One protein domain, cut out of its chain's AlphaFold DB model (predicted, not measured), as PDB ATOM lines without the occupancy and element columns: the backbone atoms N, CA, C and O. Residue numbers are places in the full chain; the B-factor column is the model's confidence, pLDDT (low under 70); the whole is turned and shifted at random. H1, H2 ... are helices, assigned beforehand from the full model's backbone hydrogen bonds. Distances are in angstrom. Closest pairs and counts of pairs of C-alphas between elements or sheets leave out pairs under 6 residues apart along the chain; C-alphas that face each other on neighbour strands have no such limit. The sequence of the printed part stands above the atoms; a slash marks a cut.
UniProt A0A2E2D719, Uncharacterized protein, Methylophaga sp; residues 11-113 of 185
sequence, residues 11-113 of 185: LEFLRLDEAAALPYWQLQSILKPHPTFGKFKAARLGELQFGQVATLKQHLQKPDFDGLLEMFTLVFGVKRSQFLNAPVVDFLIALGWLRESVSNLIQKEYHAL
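This is residues 11 to 113 of the 185 residues of an uncharacterized protein of Methylophaga sp (UniProt A0A2E2D719). One long helix, H6, makes the long axis; H2 crosses its first half, the helical hairpin of H3 and H4 is set across one side of it, with H3 crossing H6 at a steep tilt of 65 degrees and H4 near it, and small H1 and H5 sit by its beginning. Residues 107 to 113 of H6 stick out. The printed part has 103 residues, six named helices, H1 to H6, no named strand: all helix, compact, radius of gyration of the C-alphas 13.6 A, spans 42 by 25 by 23 A.

H2, residues 18 to 30, touches H6, residues 88 to 113, with residues 25 to 28 alone, at a steep tilt of 66 degrees; the closest C-alphas, Gln 28 and Leu 92, are 5.6 A apart. H3, residues 50 to 61, and H4, residues 65 to 76, form a hairpin at 44 degrees, a steep tilt; the closest C-alphas are His 59 and Gly 67, 5.2 A. Every O i to N i+4 pair is within hydrogen-bond range in H3, H4 and H6, but 5 of 9 in H2.

H1, residues 11 to 14, begins at C-alpha (156.981, 207.613, 147.858). H5 is residues 80 to 85. H6, 36.8 A long, ends at (195.885, 210.419, 149.560).

The link H2 to H3 is long. The printed part has no cut; no printed residue is under 70 in pLDDT.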
ATOM      1  N   LEU A  11     157.712 206.394 147.502       94.38
ATOM      2  CA  LEU A  11     156.981 207.613 147.858       94.38
ATOM      3  C   LEU A  11     156.209 207.473 149.173       94.38
ATOM      4  O   LEU A  11     156.244 208.382 149.999       94.38
ATOM      5  N   GLU A  12     155.484 206.369 149.342       94.69
ATOM      6  CA  GLU A  12     154.723 206.109 150.565       94.69
ATOM      7  C   GLU A  12     155.659 205.977 151.762       94.69
ATOM      8  O   GLU A  12     155.403 206.589 152.793       94.69
ATOM      9  N   PHE A  13     156.778 205.267 151.595       94.75
ATOM     10  CA  PHE A  13     157.803 205.131 152.623       94.75
ATOM     11  C   PHE A  13     158.375 206.484 153.066       94.75
ATOM     12  O   PHE A  13     158.438 206.764 154.258       94.75
ATOM     13  N   LEU A  14     158.737 207.353 152.117       91.38
ATOM     14  CA  LEU A  14     159.320 208.672 152.402       91.38
ATOM     15  C   LEU A  14     158.330 209.657 153.046       91.38
ATOM     16  O   LEU A  14     158.738 210.721 153.502       91.38
ATOM     17  N   ARG A  15     157.034 209.327 153.064       93.06
ATOM     18  CA  ARG A  15     155.980 210.106 153.731       93.06
ATOM     19  C   ARG A  15     155.618 209.579 155.114       93.06
ATOM     20  O   ARG A  15     154.821 210.220 155.795       93.06
ATOM     21  N   LEU A  16     156.140 208.417 155.503       92.81
ATOM     22  CA  LEU A  16     155.932 207.888 156.843       92.81
ATOM     23  C   LEU A  16     156.563 208.825 157.871       92.81
ATOM     24  O   LEU A  16     157.612 209.424 157.630       92.81
ATOM     25  N   ASP A  17     155.931 208.916 159.036       92.75
ATOM     26  CA  ASP A  17     156.600 209.475 160.202       92.75
ATOM     27  C   ASP A  17     157.743 208.554 160.666       92.75
ATOM     28  O   ASP A  17     157.884 207.403 160.237       92.75
ATOM     29  N   GLU A  18     158.587 209.074 161.553       88.38
ATOM     30  CA  GLU A  18     159.769 208.362 162.035       88.38
ATOM     31  C   GLU A  18     159.418 207.018 162.700       88.38
ATOM     32  O   GLU A  18     160.113 206.019 162.490       88.38
ATOM     33  N   ALA A  19     158.306 206.958 163.441       91.00
ATOM     34  CA  ALA A  19     157.870 205.755 164.143       91.00
ATOM     35  C   ALA A  19     157.417 204.655 163.169       91.00
ATOM     36  O   ALA A  19     157.778 203.489 163.338       91.00
ATOM     37  N   ALA A  20     156.670 205.021 162.126       91.00
ATOM     38  CA  ALA A  20     156.205 204.104 161.093       91.00
ATOM     39  C   ALA A  20     157.323 203.693 160.118       91.00
ATOM     40  O   ALA A  20     157.282 202.587 159.572       91.00
ATOM     41  N   ALA A  21     158.336 204.540 159.911       91.06
ATOM     42  CA  ALA A  21     159.496 204.233 159.075       91.06
ATOM     43  C   ALA A  21     160.515 203.305 159.767       91.06
ATOM     44  O   ALA A  21     161.210 202.543 159.091       91.06
ATOM     45  N   LEU A  22     160.604 203.335 161.103       90.56
ATOM     46  CA  LEU A  22     161.606 202.597 161.882       90.56
ATOM     47  C   LEU A  22     161.695 201.091 161.545       90.56
ATOM     48  O   LEU A  22     162.811 200.604 161.342       90.56
ATOM     49  N   PRO A  23     160.589 200.334 161.417       91.56
ATOM     50  CA  PRO A  23     160.660 198.915 161.068       91.56
ATOM     51  C   PRO A  23     161.284 198.646 159.690       91.56
ATOM     52  O   PRO A  23     161.986 197.654 159.507       91.56
ATOM     53  N   TYR A  24     161.073 199.537 158.717       92.12
ATOM     54  CA  TYR A  24     161.684 199.435 157.388       92.12
ATOM     55  C   TYR A  24     163.184 199.752 157.439       92.12
ATOM     56  O   TYR A  24     163.983 199.089 156.778       92.12
ATOM     57  N   TRP A  25     163.604 200.709 158.272       90.44
ATOM     58  CA  TRP A  25     165.030 200.948 158.515       90.44
ATOM     59  C   TRP A  25     165.709 199.752 159.186       90.44
ATOM     60  O   TRP A  25     166.823 199.386 158.817       90.44
ATOM     61  N   GLN A  26     165.027 199.080 160.114       90.06
ATOM     62  CA  GLN A  26     165.524 197.831 160.695       90.06
ATOM     63  C   GLN A  26     165.617 196.716 159.648       90.06
ATOM     64  O   GLN A  26     166.608 195.985 159.629       90.06
ATOM     65  N   LEU A  27     164.650 196.623 158.727       89.19
ATOM     66  CA  LEU A  27     164.714 195.698 157.594       89.19
ATOM     67  C   LEU A  27     165.965 195.944 156.732       89.19
ATOM     68  O   LEU A  27     166.616 194.986 156.324       89.19
ATOM     69  N   GLN A  28     166.365 197.199 156.509       88.81
ATOM     70  CA  GLN A  28     167.587 197.505 155.754       88.81
ATOM     71  C   GLN A  28     168.833 196.810 156.328       88.81
ATOM     72  O   GLN A  28     169.676 196.365 155.559       88.81
ATOM     73  N   SER A  29     168.933 196.670 157.655       85.88
ATOM     74  CA  SER A  29     170.100 196.056 158.312       85.88
ATOM     75  C   SER A  29     170.270 194.558 158.030       85.88
ATOM     76  O   SER A  29     171.368 194.027 158.175       85.88
ATOM     77  N   ILE A  30     169.196 193.880 157.614       89.94
ATOM     78  CA  ILE A  30     169.197 192.445 157.299       89.94
ATOM     79  C   ILE A  30     169.142 192.169 155.794       89.94
ATOM     80  O   ILE A  30     169.393 191.044 155.359       89.94
ATOM     81  N   LEU A  31     168.808 193.179 154.987       90.50
ATOM     82  CA  LEU A  31     168.804 193.071 153.536       90.50
ATOM     83  C   LEU A  31     170.240 193.079 153.008       90.50
ATOM     84  O   LEU A  31     171.061 193.896 153.414       90.50
ATOM     85  N   LYS A  32     170.540 192.181 152.063       91.81
ATOM     86  CA  LYS A  32     171.854 192.136 151.418       91.81
ATOM     87  C   LYS A  32     171.951 193.243 150.358       91.81
ATOM     88  O   LYS A  32     171.200 193.181 149.383       91.81
ATOM     89  N   PRO A  33     172.884 194.201 150.489       93.38
ATOM     90  CA  PRO A  33     173.089 195.237 149.485       93.38
ATOM     91  C   PRO A  33     173.482 194.652 148.120       93.38
ATOM     92  O   PRO A  33     174.290 193.722 148.044       93.38
ATOM     93  N   HIS A  34     172.948 195.207 147.029       93.25
ATOM     94  CA  HIS A  34     173.362 194.858 145.668       93.25
ATOM     95  C   HIS A  34     173.250 196.053 144.702       93.25
ATOM     96  O   HIS A  34     172.424 196.939 144.923       93.25
ATOM     97  N   PRO A  35     174.045 196.088 143.610       95.62
ATOM     98  CA  PRO A  35     174.177 197.241 142.707       95.62
ATOM     99  C   PRO A  35     173.001 197.379 141.727       95.62
ATOM    100  O   PRO A  35     173.198 197.614 140.531       95.62
ATOM    101  N   THR A  36     171.770 197.192 142.195       95.69
ATOM    102  CA  THR A  36     170.570 197.363 141.374       95.69
ATOM    103  C   THR A  36     169.456 198.025 142.161       95.69
ATOM    104  O   THR A  36     169.326 197.831 143.366       95.69
ATOM    105  N   PHE A  37     168.633 198.773 141.441       96.50
ATOM    106  CA  PHE A  37     167.395 199.354 141.922       96.50
ATOM    107  C   PHE A  37     166.283 198.896 140.975       96.50
ATOM    108  O   PHE A  37     166.205 199.341 139.826       96.50
ATOM    109  N   GLY A  38     165.504 197.896 141.395       92.44
ATOM    110  CA  GLY A  38     164.638 197.136 140.495       92.44
ATOM    111  C   GLY A  38     165.435 196.559 139.316       92.44
ATOM    112  O   GLY A  38     166.392 195.807 139.494       92.44
ATOM    113  N   LYS A  39     165.079 196.955 138.088       93.56
ATOM    114  CA  LYS A  39     165.770 196.535 136.850       93.56
ATOM    115  C   LYS A  39     166.980 197.393 136.460       93.56
ATOM    116  O   LYS A  39     167.653 197.077 135.480       93.56
ATOM    117  N   PHE A  40     167.224 198.496 137.163       96.38
ATOM    118  CA  PHE A  40     168.282 199.445 136.829       96.38
ATOM    119  C   PHE A  40     169.577 199.036 137.518       96.38
ATOM    120  O   PHE A  40     169.598 198.823 138.729       96.38
ATOM    121  N   LYS A  41     170.659 198.905 136.749       96.75
ATOM    122  CA  LYS A  41     171.989 198.598 137.287       96.75
ATOM    123  C   LYS A  41     172.703 199.891 137.649       96.75
ATOM    124  O   LYS A  41     172.606 200.865 136.909       96.75
ATOM    125  N   ALA A  42     173.429 199.871 138.758       96.25
ATOM    126  CA  ALA A  42     174.271 200.987 139.143       96.25
ATOM    127  C   ALA A  42     175.396 201.202 138.121       96.25
ATOM    128  O   ALA A  42     176.051 200.248 137.683       96.25
ATOM    129  N   ALA A  43     175.651 202.462 137.788       94.25
ATOM    130  CA  ALA A  43     176.882 202.895 137.160       94.25
ATOM    131  C   ALA A  43     178.066 202.640 138.100       94.25
ATOM    132  O   ALA A  43     177.943 202.625 139.331       94.25
ATOM    133  N   ARG A  44     179.251 202.455 137.522       93.25
ATOM    134  CA  ARG A  44     180.480 202.387 138.311       93.25
ATOM    135  C   ARG A  44     180.803 203.791 138.801       93.25
ATOM    136  O   ARG A  44     181.005 204.684 137.988       93.25
ATOM    137  N   LEU A  45     180.918 203.969 140.119       92.00
ATOM    138  CA  LEU A  45     181.180 205.288 140.712       92.00
ATOM    139  C   LEU A  45     182.431 205.967 140.132       92.00
ATOM    140  O   LEU A  45     182.457 207.181 139.998       92.00
ATOM    141  N   GLY A  46     183.441 205.189 139.734       89.81
ATOM    142  CA  GLY A  46     184.662 205.726 139.132       89.81
ATOM    143  C   GLY A  46     184.527 206.241 137.692       89.81
ATOM    144  O   GLY A  46     185.416 206.945 137.213       89.81
ATOM    145  N   GLU A  47     183.441 205.885 137.005       92.25
ATOM    146  CA  GLU A  47     183.112 206.351 135.651       92.25
ATOM    147  C   GLU A  47     182.198 207.589 135.677       92.25
ATOM    148  O   GLU A  47     182.048 208.254 134.654       92.25
ATOM    149  N   LEU A  48     181.619 207.923 136.839       95.38
ATOM    150  CA  LEU A  48     180.889 209.175 137.038       95.38
ATOM    151  C   LEU A  48     181.845 210.370 136.979       95.38
ATOM    152  O   LEU A  48     183.051 210.231 137.194       95.38
ATOM    153  N   GLN A  49     181.305 211.555 136.708       96.31
ATOM    154  CA  GLN A  49     182.092 212.786 136.732       96.31
ATOM    155  C   GLN A  49     182.528 213.115 138.162       96.31
ATOM    156  O   GLN A  49     181.827 212.798 139.126       96.31
ATOM    157  N   PHE A  50     183.670 213.783 138.313       94.06
ATOM    158  CA  PHE A  50     184.195 214.138 139.628       94.06
ATOM    159  C   PHE A  50     183.199 214.974 140.448       94.06
ATOM    160  O   PHE A  50     182.961 214.652 141.612       94.06
ATOM    161  N   GLY A  51     182.551 215.967 139.827       92.38
ATOM    162  CA  GLY A  51     181.503 216.764 140.476       92.38
ATOM    163  C   GLY A  51     180.316 215.923 140.934       92.38
ATOM    164  O   GLY A  51     179.876 216.038 142.072       92.38
ATOM    165  N   GLN A  52     179.866 214.979 140.102       93.88
ATOM    166  CA  GLN A  52     178.780 214.064 140.466       93.88
ATOM    167  C   GLN A  52     179.144 213.227 141.695       93.88
ATOM    168  O   GLN A  52     178.332 213.082 142.603       93.88
ATOM    169  N   VAL A  53     180.371 212.699 141.760       93.25
ATOM    170  CA  VAL A  53     180.839 211.942 142.929       93.25
ATOM    171  C   VAL A  53     180.929 212.830 144.174       93.25
ATOM    172  O   VAL A  53     180.569 212.374 145.258       93.25
ATOM    173  N   ALA A  54     181.351 214.091 144.044       90.56
ATOM    174  CA  ALA A  54     181.337 215.049 145.151       90.56
ATOM    175  C   ALA A  54     179.907 215.294 145.670       90.56
ATOM    176  O   ALA A  54     179.668 215.197 146.875       90.56
ATOM    177  N   THR A  55     178.937 215.483 144.771       90.62
ATOM    178  CA  THR A  55     177.509 215.593 145.112       90.62
ATOM    179  C   THR A  55     176.997 214.350 145.846       90.62
ATOM    180  O   THR A  55     176.319 214.476 146.865       90.62
ATOM    181  N   LEU A  56     177.380 213.138 145.410       92.44
ATOM    182  CA  LEU A  56     177.025 211.899 146.120       92.44
ATOM    183  C   LEU A  56     177.543 211.896 147.566       92.44
ATOM    184  O   LEU A  56     176.812 211.509 148.476       92.44
ATOM    185  N   LYS A  57     178.790 212.330 147.798       90.25
ATOM    186  CA  LYS A  57     179.368 212.399 149.153       90.25
ATOM    187  C   LYS A  57     178.610 213.391 150.035       90.25
ATOM    188  O   LYS A  57     178.357 213.085 151.199       90.25
ATOM    189  N   GLN A  58     178.238 214.550 149.489       87.81
ATOM    190  CA  GLN A  58     177.500 215.587 150.215       87.81
ATOM    191  C   GLN A  58     176.107 215.103 150.631       87.81
ATOM    192  O   GLN A  58     175.771 215.142 151.819       87.81
ATOM    193  N   HIS A  59     175.334 214.560 149.687       88.94
ATOM    194  CA  HIS A  59     173.991 214.031 149.955       88.94
ATOM    195  C   HIS A  59     174.001 212.840 150.909       88.94
ATOM    196  O   HIS A  59     173.047 212.635 151.657       88.94
ATOM    197  N   LEU A  60     175.089 212.067 150.949       85.50
ATOM    198  CA  LEU A  60     175.218 210.977 151.910       85.50
ATOM    199  C   LEU A  60     175.370 211.467 153.356       85.50
ATOM    200  O   LEU A  60     174.876 210.813 154.273       85.50
ATOM    201  N   GLN A  61     176.061 212.591 153.565       81.50
ATOM    202  CA  GLN A  61     176.263 213.167 154.899       81.50
ATOM    203  C   GLN A  61     174.988 213.811 155.445       81.50
ATOM    204  O   GLN A  61     174.746 213.770 156.652       81.50
ATOM    205  N   LYS A  62     174.181 214.414 154.566       81.75
ATOM    206  CA  LYS A  62     172.917 215.074 154.911       81.75
ATOM    207  C   LYS A  62     171.823 214.641 153.933       81.75
ATOM    208  O   LYS A  62     171.494 215.400 153.027       81.75
ATOM    209  N   PRO A  63     171.279 213.424 154.092       80.56
ATOM    210  CA  PRO A  63     170.274 212.916 153.177       80.56
ATOM    211  C   PRO A  63     168.954 213.653 153.382       80.56
ATOM    212  O   PRO A  63     168.325 213.543 154.435       80.56
ATOM    213  N   ASP A  64     168.518 214.362 152.351       88.19
ATOM    214  CA  ASP A  64     167.150 214.835 152.201       88.19
ATOM    215  C   ASP A  64     166.482 214.147 151.001       88.19
ATOM    216  O   ASP A  64     167.065 213.297 150.319       88.19
ATOM    217  N   PHE A  65     165.206 214.453 150.775       88.19
ATOM    218  CA  PHE A  65     164.440 213.830 149.702       88.19
ATOM    219  C   PHE A  65     165.036 214.114 148.314       88.19
ATOM    220  O   PHE A  65     165.157 213.195 147.498       88.19
ATOM    221  N   ASP A  66     165.398 215.368 148.045       89.88
ATOM    222  CA  ASP A  66     165.904 215.779 146.737       89.88
ATOM    223  C   ASP A  66     167.293 215.186 146.478       89.88
ATOM    224  O   ASP A  66     167.540 214.657 145.394       89.88
ATOM    225  N   GLY A  67     168.150 215.140 147.498       91.69
ATOM    226  CA  GLY A  67     169.448 214.486 147.462       91.69
ATOM    227  C   GLY A  67     169.347 212.978 147.256       91.69
ATOM    228  O   GLY A  67     170.086 212.418 146.448       91.69
ATOM    229  N   LEU A  68     168.390 212.296 147.898       93.06
ATOM    230  CA  LEU A  68     168.122 210.877 147.625       93.06
ATOM    231  C   LEU A  68     167.714 210.657 146.165       93.06
ATOM    232  O   LEU A  68     168.258 209.772 145.501       93.06
ATOM    233  N   LEU A  69     166.789 211.463 145.645       94.94
ATOM    234  CA  LEU A  69     166.361 211.361 144.253       94.94
ATOM    235  C   LEU A  69     167.524 211.622 143.284       94.94
ATOM    236  O   LEU A  69     167.685 210.886 142.306       94.94
ATOM    237  N   GLU A  70     168.337 212.641 143.545       94.69
ATOM    238  CA  GLU A  70     169.499 212.979 142.727       94.69
ATOM    239  C   GLU A  70     170.537 211.853 142.741       94.69
ATOM    240  O   GLU A  70     170.948 211.395 141.674       94.69
ATOM    241  N   MET A  71     170.883 211.314 143.916       95.19
ATOM    242  CA  MET A  71     171.799 210.174 144.035       95.19
ATOM    243  C   MET A  71     171.320 208.977 143.210       95.19
ATOM    244  O   MET A  71     172.102 208.370 142.475       95.19
ATOM    245  N   PHE A  72     170.029 208.647 143.286       96.56
ATOM    246  CA  PHE A  72     169.473 207.537 142.518       96.56
ATOM    247  C   PHE A  72     169.456 207.824 141.014       96.56
ATOM    248  O   PHE A  72     169.733 206.930 140.211       96.56
ATOM    249  N   THR A  73     169.180 209.066 140.625       96.25
ATOM    250  CA  THR A  73     169.212 209.502 139.224       96.25
ATOM    251  C   THR A  73     170.624 209.382 138.650       96.25
ATOM    252  O   THR A  73     170.794 208.812 137.575       96.25
ATOM    253  N   LEU A  74     171.639 209.845 139.383       95.62
ATOM    254  CA  LEU A  74     173.041 209.792 138.969       95.62
ATOM    255  C   LEU A  74     173.567 208.357 138.880       95.62
ATOM    256  O   LEU A  74     174.220 207.992 137.905       95.62
ATOM    257  N   VAL A  75     173.283 207.532 139.891       96.69
ATOM    258  CA  VAL A  75     173.880 206.196 140.006       96.69
ATOM    259  C   VAL A  75     173.117 205.149 139.205       96.69
ATOM    260  O   VAL A  75     173.743 204.289 138.597       96.69
ATOM    261  N   PHE A  76     171.786 205.190 139.175       96.94
ATOM    262  CA  PHE A  76     170.968 204.162 138.518       96.94
ATOM    263  C   PHE A  76     170.311 204.644 137.217       96.94
ATOM    264  O   PHE A  76     169.673 203.847 136.529       96.94
ATOM    265  N   GLY A  77     170.432 205.930 136.866       96.06
ATOM    266  CA  GLY A  77     169.821 206.486 135.654       96.06
ATOM    267  C   GLY A  77     168.290 206.508 135.694       96.06
ATOM    268  O   GLY A  77     167.643 206.482 134.645       96.06
ATOM    269  N   VAL A  78     167.694 206.498 136.892       96.75
ATOM    270  CA  VAL A  78     166.237 206.474 137.050       96.75
ATOM    271  C   VAL A  78     165.625 207.864 136.996       96.75
ATOM    272  O   VAL A  78     166.181 208.841 137.483       96.75
ATOM    273  N   LYS A  79     164.423 207.948 136.431       96.69
ATOM    274  CA  LYS A  79     163.585 209.150 136.480       96.69
ATOM    275  C   LYS A  79     162.850 209.227 137.815       96.69
ATOM    276  O   LYS A  79     162.542 208.201 138.418       96.69
ATOM    277  N   ARG A  80     162.417 210.433 138.198       95.81
ATOM    278  CA  ARG A  80     161.607 210.669 139.408       95.81
ATOM    279  C   ARG A  80     160.426 209.710 139.558       95.81
ATOM    280  O   ARG A  80     160.243 209.145 140.626       95.81
ATOM    281  N   SER A  81     159.646 209.478 138.503       96.25
ATOM    282  CA  SER A  81     158.508 208.548 138.574       96.25
ATOM    283  C   SER A  81     158.932 207.100 138.835       96.25
ATOM    284  O   SER A  81     158.249 206.387 139.559       96.25
ATOM    285  N   GLN A  82     160.064 206.665 138.278       97.06
ATOM    286  CA  GLN A  82     160.602 205.318 138.492       97.06
ATOM    287  C   GLN A  82     161.129 205.157 139.917       97.06
ATOM    288  O   GLN A  82     160.894 204.123 140.524       97.06
ATOM    289  N   PHE A  83     161.783 206.191 140.449       96.81
ATOM    290  CA  PHE A  83     162.216 206.242 141.842       96.81
ATOM    291  C   PHE A  83     161.032 206.157 142.807       96.81
ATOM    292  O   PHE A  83     160.988 205.279 143.657       96.81
ATOM    293  N   LEU A  84     160.030 207.021 142.632       95.88
ATOM    294  CA  LEU A  84     158.898 207.126 143.554       95.88
ATOM    295  C   LEU A  84     158.001 205.888 143.575       95.88
ATOM    296  O   LEU A  84     157.507 205.519 144.639       95.88
ATOM    297  N   ASN A  85     157.812 205.248 142.421       96.12
ATOM    298  CA  ASN A  85     156.930 204.091 142.284       96.12
ATOM    299  C   ASN A  85     157.641 202.752 142.543       96.12
ATOM    300  O   ASN A  85     156.988 201.710 142.505       96.12
ATOM    301  N   ALA A  86     158.959 202.749 142.763       96.19
ATOM    302  CA  ALA A  86     159.684 201.520 143.060       96.19
ATOM    303  C   ALA A  86     159.273 200.955 144.432       96.19
ATOM    304  O   ALA A  86     159.018 201.744 145.352       96.19
ATOM    305  N   PRO A  87     159.259 199.620 144.600       95.56
ATOM    306  CA  PRO A  87     159.064 198.989 145.900       95.56
ATOM    307  C   PRO A  87     160.077 199.494 146.928       95.56
ATOM    308  O   PRO A  87     161.265 199.627 146.628       95.56
ATOM    309  N   VAL A  88     159.630 199.711 148.166       95.19
ATOM    310  CA  VAL A  88     160.500 200.171 149.260       95.19
ATOM    311  C   VAL A  88     161.688 199.234 149.490       95.19
ATOM    312  O   VAL A  88     162.779 199.686 149.817       95.19
ATOM    313  N   VAL A  89     161.516 197.930 149.263       94.31
ATOM    314  CA  VAL A  89     162.595 196.945 149.410       94.31
ATOM    315  C   VAL A  89     163.730 197.220 148.422       94.31
ATOM    316  O   VAL A  89     164.887 197.265 148.837       94.31
ATOM    317  N   ASP A  90     163.410 197.487 147.152       95.44
ATOM    318  CA  ASP A  90     164.414 197.841 146.140       95.44
ATOM    319  C   ASP A  90     165.147 199.127 146.531       95.44
ATOM    320  O   ASP A  90     166.371 199.210 146.406       95.44
ATOM    321  N   PHE A  91     164.413 200.116 147.049       95.75
ATOM    322  CA  PHE A  91     164.988 201.361 147.553       95.75
ATOM    323  C   PHE A  91     165.960 201.123 148.713       95.75
ATOM    324  O   PHE A  91     167.089 201.612 148.670       95.75
ATOM    325  N   LEU A  92     165.567 200.349 149.728       94.75
ATOM    326  CA  LEU A  92     166.400 200.087 150.905       94.75
ATOM    327  C   LEU A  92     167.671 199.310 150.550       94.75
ATOM    328  O   LEU A  92     168.744 199.646 151.061       94.75
ATOM    329  N   ILE A  93     167.567 198.316 149.660       95.31
ATOM    330  CA  ILE A  93     168.718 197.544 149.175       95.31
ATOM    331  C   ILE A  93     169.687 198.450 148.411       95.31
ATOM    332  O   ILE A  93     170.885 198.471 148.710       95.31
ATOM    333  N   ALA A  94     169.170 199.220 147.450       96.19
ATOM    334  CA  ALA A  94     169.969 200.114 146.623       96.19
ATOM    335  C   ALA A  94     170.635 201.219 147.454       96.19
ATOM    336  O   ALA A  94     171.819 201.500 147.269       96.19
ATOM    337  N   LEU A  95     169.909 201.806 148.412       94.88
ATOM    338  CA  LEU A  95     170.441 202.816 149.324       94.88
ATOM    339  C   LEU A  95     171.534 202.239 150.231       94.88
ATOM    340  O   LEU A  95     172.547 202.899 150.460       94.88
ATOM    341  N   GLY A  96     171.352 201.012 150.728       94.62
ATOM    342  CA  GLY A  96     172.373 200.311 151.509       94.62
ATOM    343  C   GLY A  96     173.654 200.111 150.700       94.62
ATOM    344  O   GLY A  96     174.741 200.461 151.156       94.62
ATOM    345  N   TRP A  97     173.513 199.649 149.455       96.06
ATOM    346  CA  TRP A  97     174.646 199.451 148.550       96.06
ATOM    347  C   TRP A  97     175.347 200.765 148.196       96.06
ATOM    348  O   TRP A  97     176.577 200.817 148.149       96.06
ATOM    349  N   LEU A  98     174.581 201.835 147.970       94.50
ATOM    350  CA  LEU A  98     175.113 203.157 147.652       94.50
ATOM    351  C   LEU A  98     175.905 203.728 148.835       94.50
ATOM    352  O   LEU A  98     177.035 204.179 148.644       94.50
ATOM    353  N   ARG A  99     175.369 203.625 150.060       93.00
ATOM    354  CA  ARG A  99     176.067 204.004 151.302       93.00
ATOM    355  C   ARG A  99     177.388 203.266 151.458       93.00
ATOM    356  O   ARG A  99     178.412 203.903 151.702       93.00
ATOM    357  N   GLU A 100     177.376 201.948 151.289       94.19
ATOM    358  CA  GLU A 100     178.579 201.122 151.382       94.19
ATOM    359  C   GLU A 100     179.602 201.499 150.301       94.19
ATOM    360  O   GLU A 100     180.775 201.722 150.592       94.19
ATOM    361  N   SER A 101     179.156 201.646 149.054       93.81
ATOM    362  CA  SER A 101     180.033 201.925 147.912       93.81
ATOM    363  C   SER A 101     180.700 203.295 148.002       93.81
ATOM    364  O   SER A 101     181.903 203.404 147.763       93.81
ATOM    365  N   VAL A 102     179.947 204.333 148.379       92.56
ATOM    366  CA  VAL A 102     180.490 205.684 148.574       92.56
ATOM    367  C   VAL A 102     181.399 205.728 149.805       92.56
ATOM    368  O   VAL A 102     182.477 206.312 149.736       92.56
ATOM    369  N   SER A 103     181.044 205.051 150.901       91.31
ATOM    370  CA  SER A 103     181.911 204.974 152.089       91.31
ATOM    371  C   SER A 103     183.237 204.279 151.777       91.31
ATOM    372  O   SER A 103     184.301 204.785 152.129       91.31
ATOM    373  N   ASN A 104     183.195 203.164 151.045       92.50
ATOM    374  CA  ASN A 104     184.388 202.457 150.577       92.50
ATOM    375  C   ASN A 104     185.243 203.333 149.651       92.50
ATOM    376  O   ASN A 104     186.470 203.266 149.700       92.50
ATOM    377  N   LEU A 105     184.611 204.153 148.806       91.62
ATOM    378  CA  LEU A 105     185.310 205.110 147.952       91.62
ATOM    379  C   LEU A 105     186.051 206.161 148.790       91.62
ATOM    380  O   LEU A 105     187.252 206.334 148.606       91.62
ATOM    381  N   ILE A 106     185.364 206.789 149.749       88.19
ATOM    382  CA  ILE A 106     185.948 207.782 150.666       88.19
ATOM    383  C   ILE A 106     187.117 207.175 151.451       88.19
ATOM    384  O   ILE A 106     188.166 207.798 151.590       88.19
ATOM    385  N   GLN A 107     186.977 205.941 151.942       89.19
ATOM    386  CA  GLN A 107     188.064 205.262 152.646       89.19
ATOM    387  C   GLN A 107     189.267 205.007 151.736       89.19
ATOM    388  O   GLN A 107     190.401 205.274 152.133       89.19
ATOM    389  N   LYS A 108     189.044 204.529 150.504       88.12
ATOM    390  CA  LYS A 108     190.122 204.333 149.522       88.12
ATOM    391  C   LYS A 108     190.842 205.638 149.209       88.12
ATOM    392  O   LYS A 108     192.069 205.644 149.187       88.12
ATOM    393  N   GLU A 109     190.102 206.726 149.013       86.94
ATOM    394  CA  GLU A 109     190.680 208.057 148.827       86.94
ATOM    395  C   GLU A 109     191.528 208.469 150.022       86.94
ATOM    396  O   GLU A 109     192.693 208.816 149.849       86.94
ATOM    397  N   TYR A 110     190.968 208.387 151.230       85.25
ATOM    398  CA  TYR A 110     191.668 208.755 152.452       85.25
ATOM    399  C   TYR A 110     192.970 207.964 152.601       85.25
ATOM    400  O   TYR A 110     194.022 208.551 152.820       85.25
ATOM    401  N   HIS A 111     192.941 206.645 152.412       85.56
ATOM    402  CA  HIS A 111     194.143 205.818 152.505       85.56
ATOM    403  C   HIS A 111     195.169 206.123 151.409       85.56
ATOM    404  O   HIS A 111     196.365 206.178 151.694       85.56
ATOM    405  N   ALA A 112     194.722 206.341 150.172       84.62
ATOM    406  CA  ALA A 112     195.611 206.611 149.048       84.62
ATOM    407  C   ALA A 112     196.241 208.008 149.116       84.62
ATOM    408  O   ALA A 112     197.402 208.170 148.746       84.62
ATOM    409  N   LEU A 113     195.503 209.006 149.603       84.56
ATOM    410  CA  LEU A 113     195.885 210.419 149.560       84.56
ATOM    411  C   LEU A 113     196.378 210.968 150.899       84.56
ATOM    412  O   LEU A 113     196.879 212.088 150.944       84.56
TER     413      LEU A 113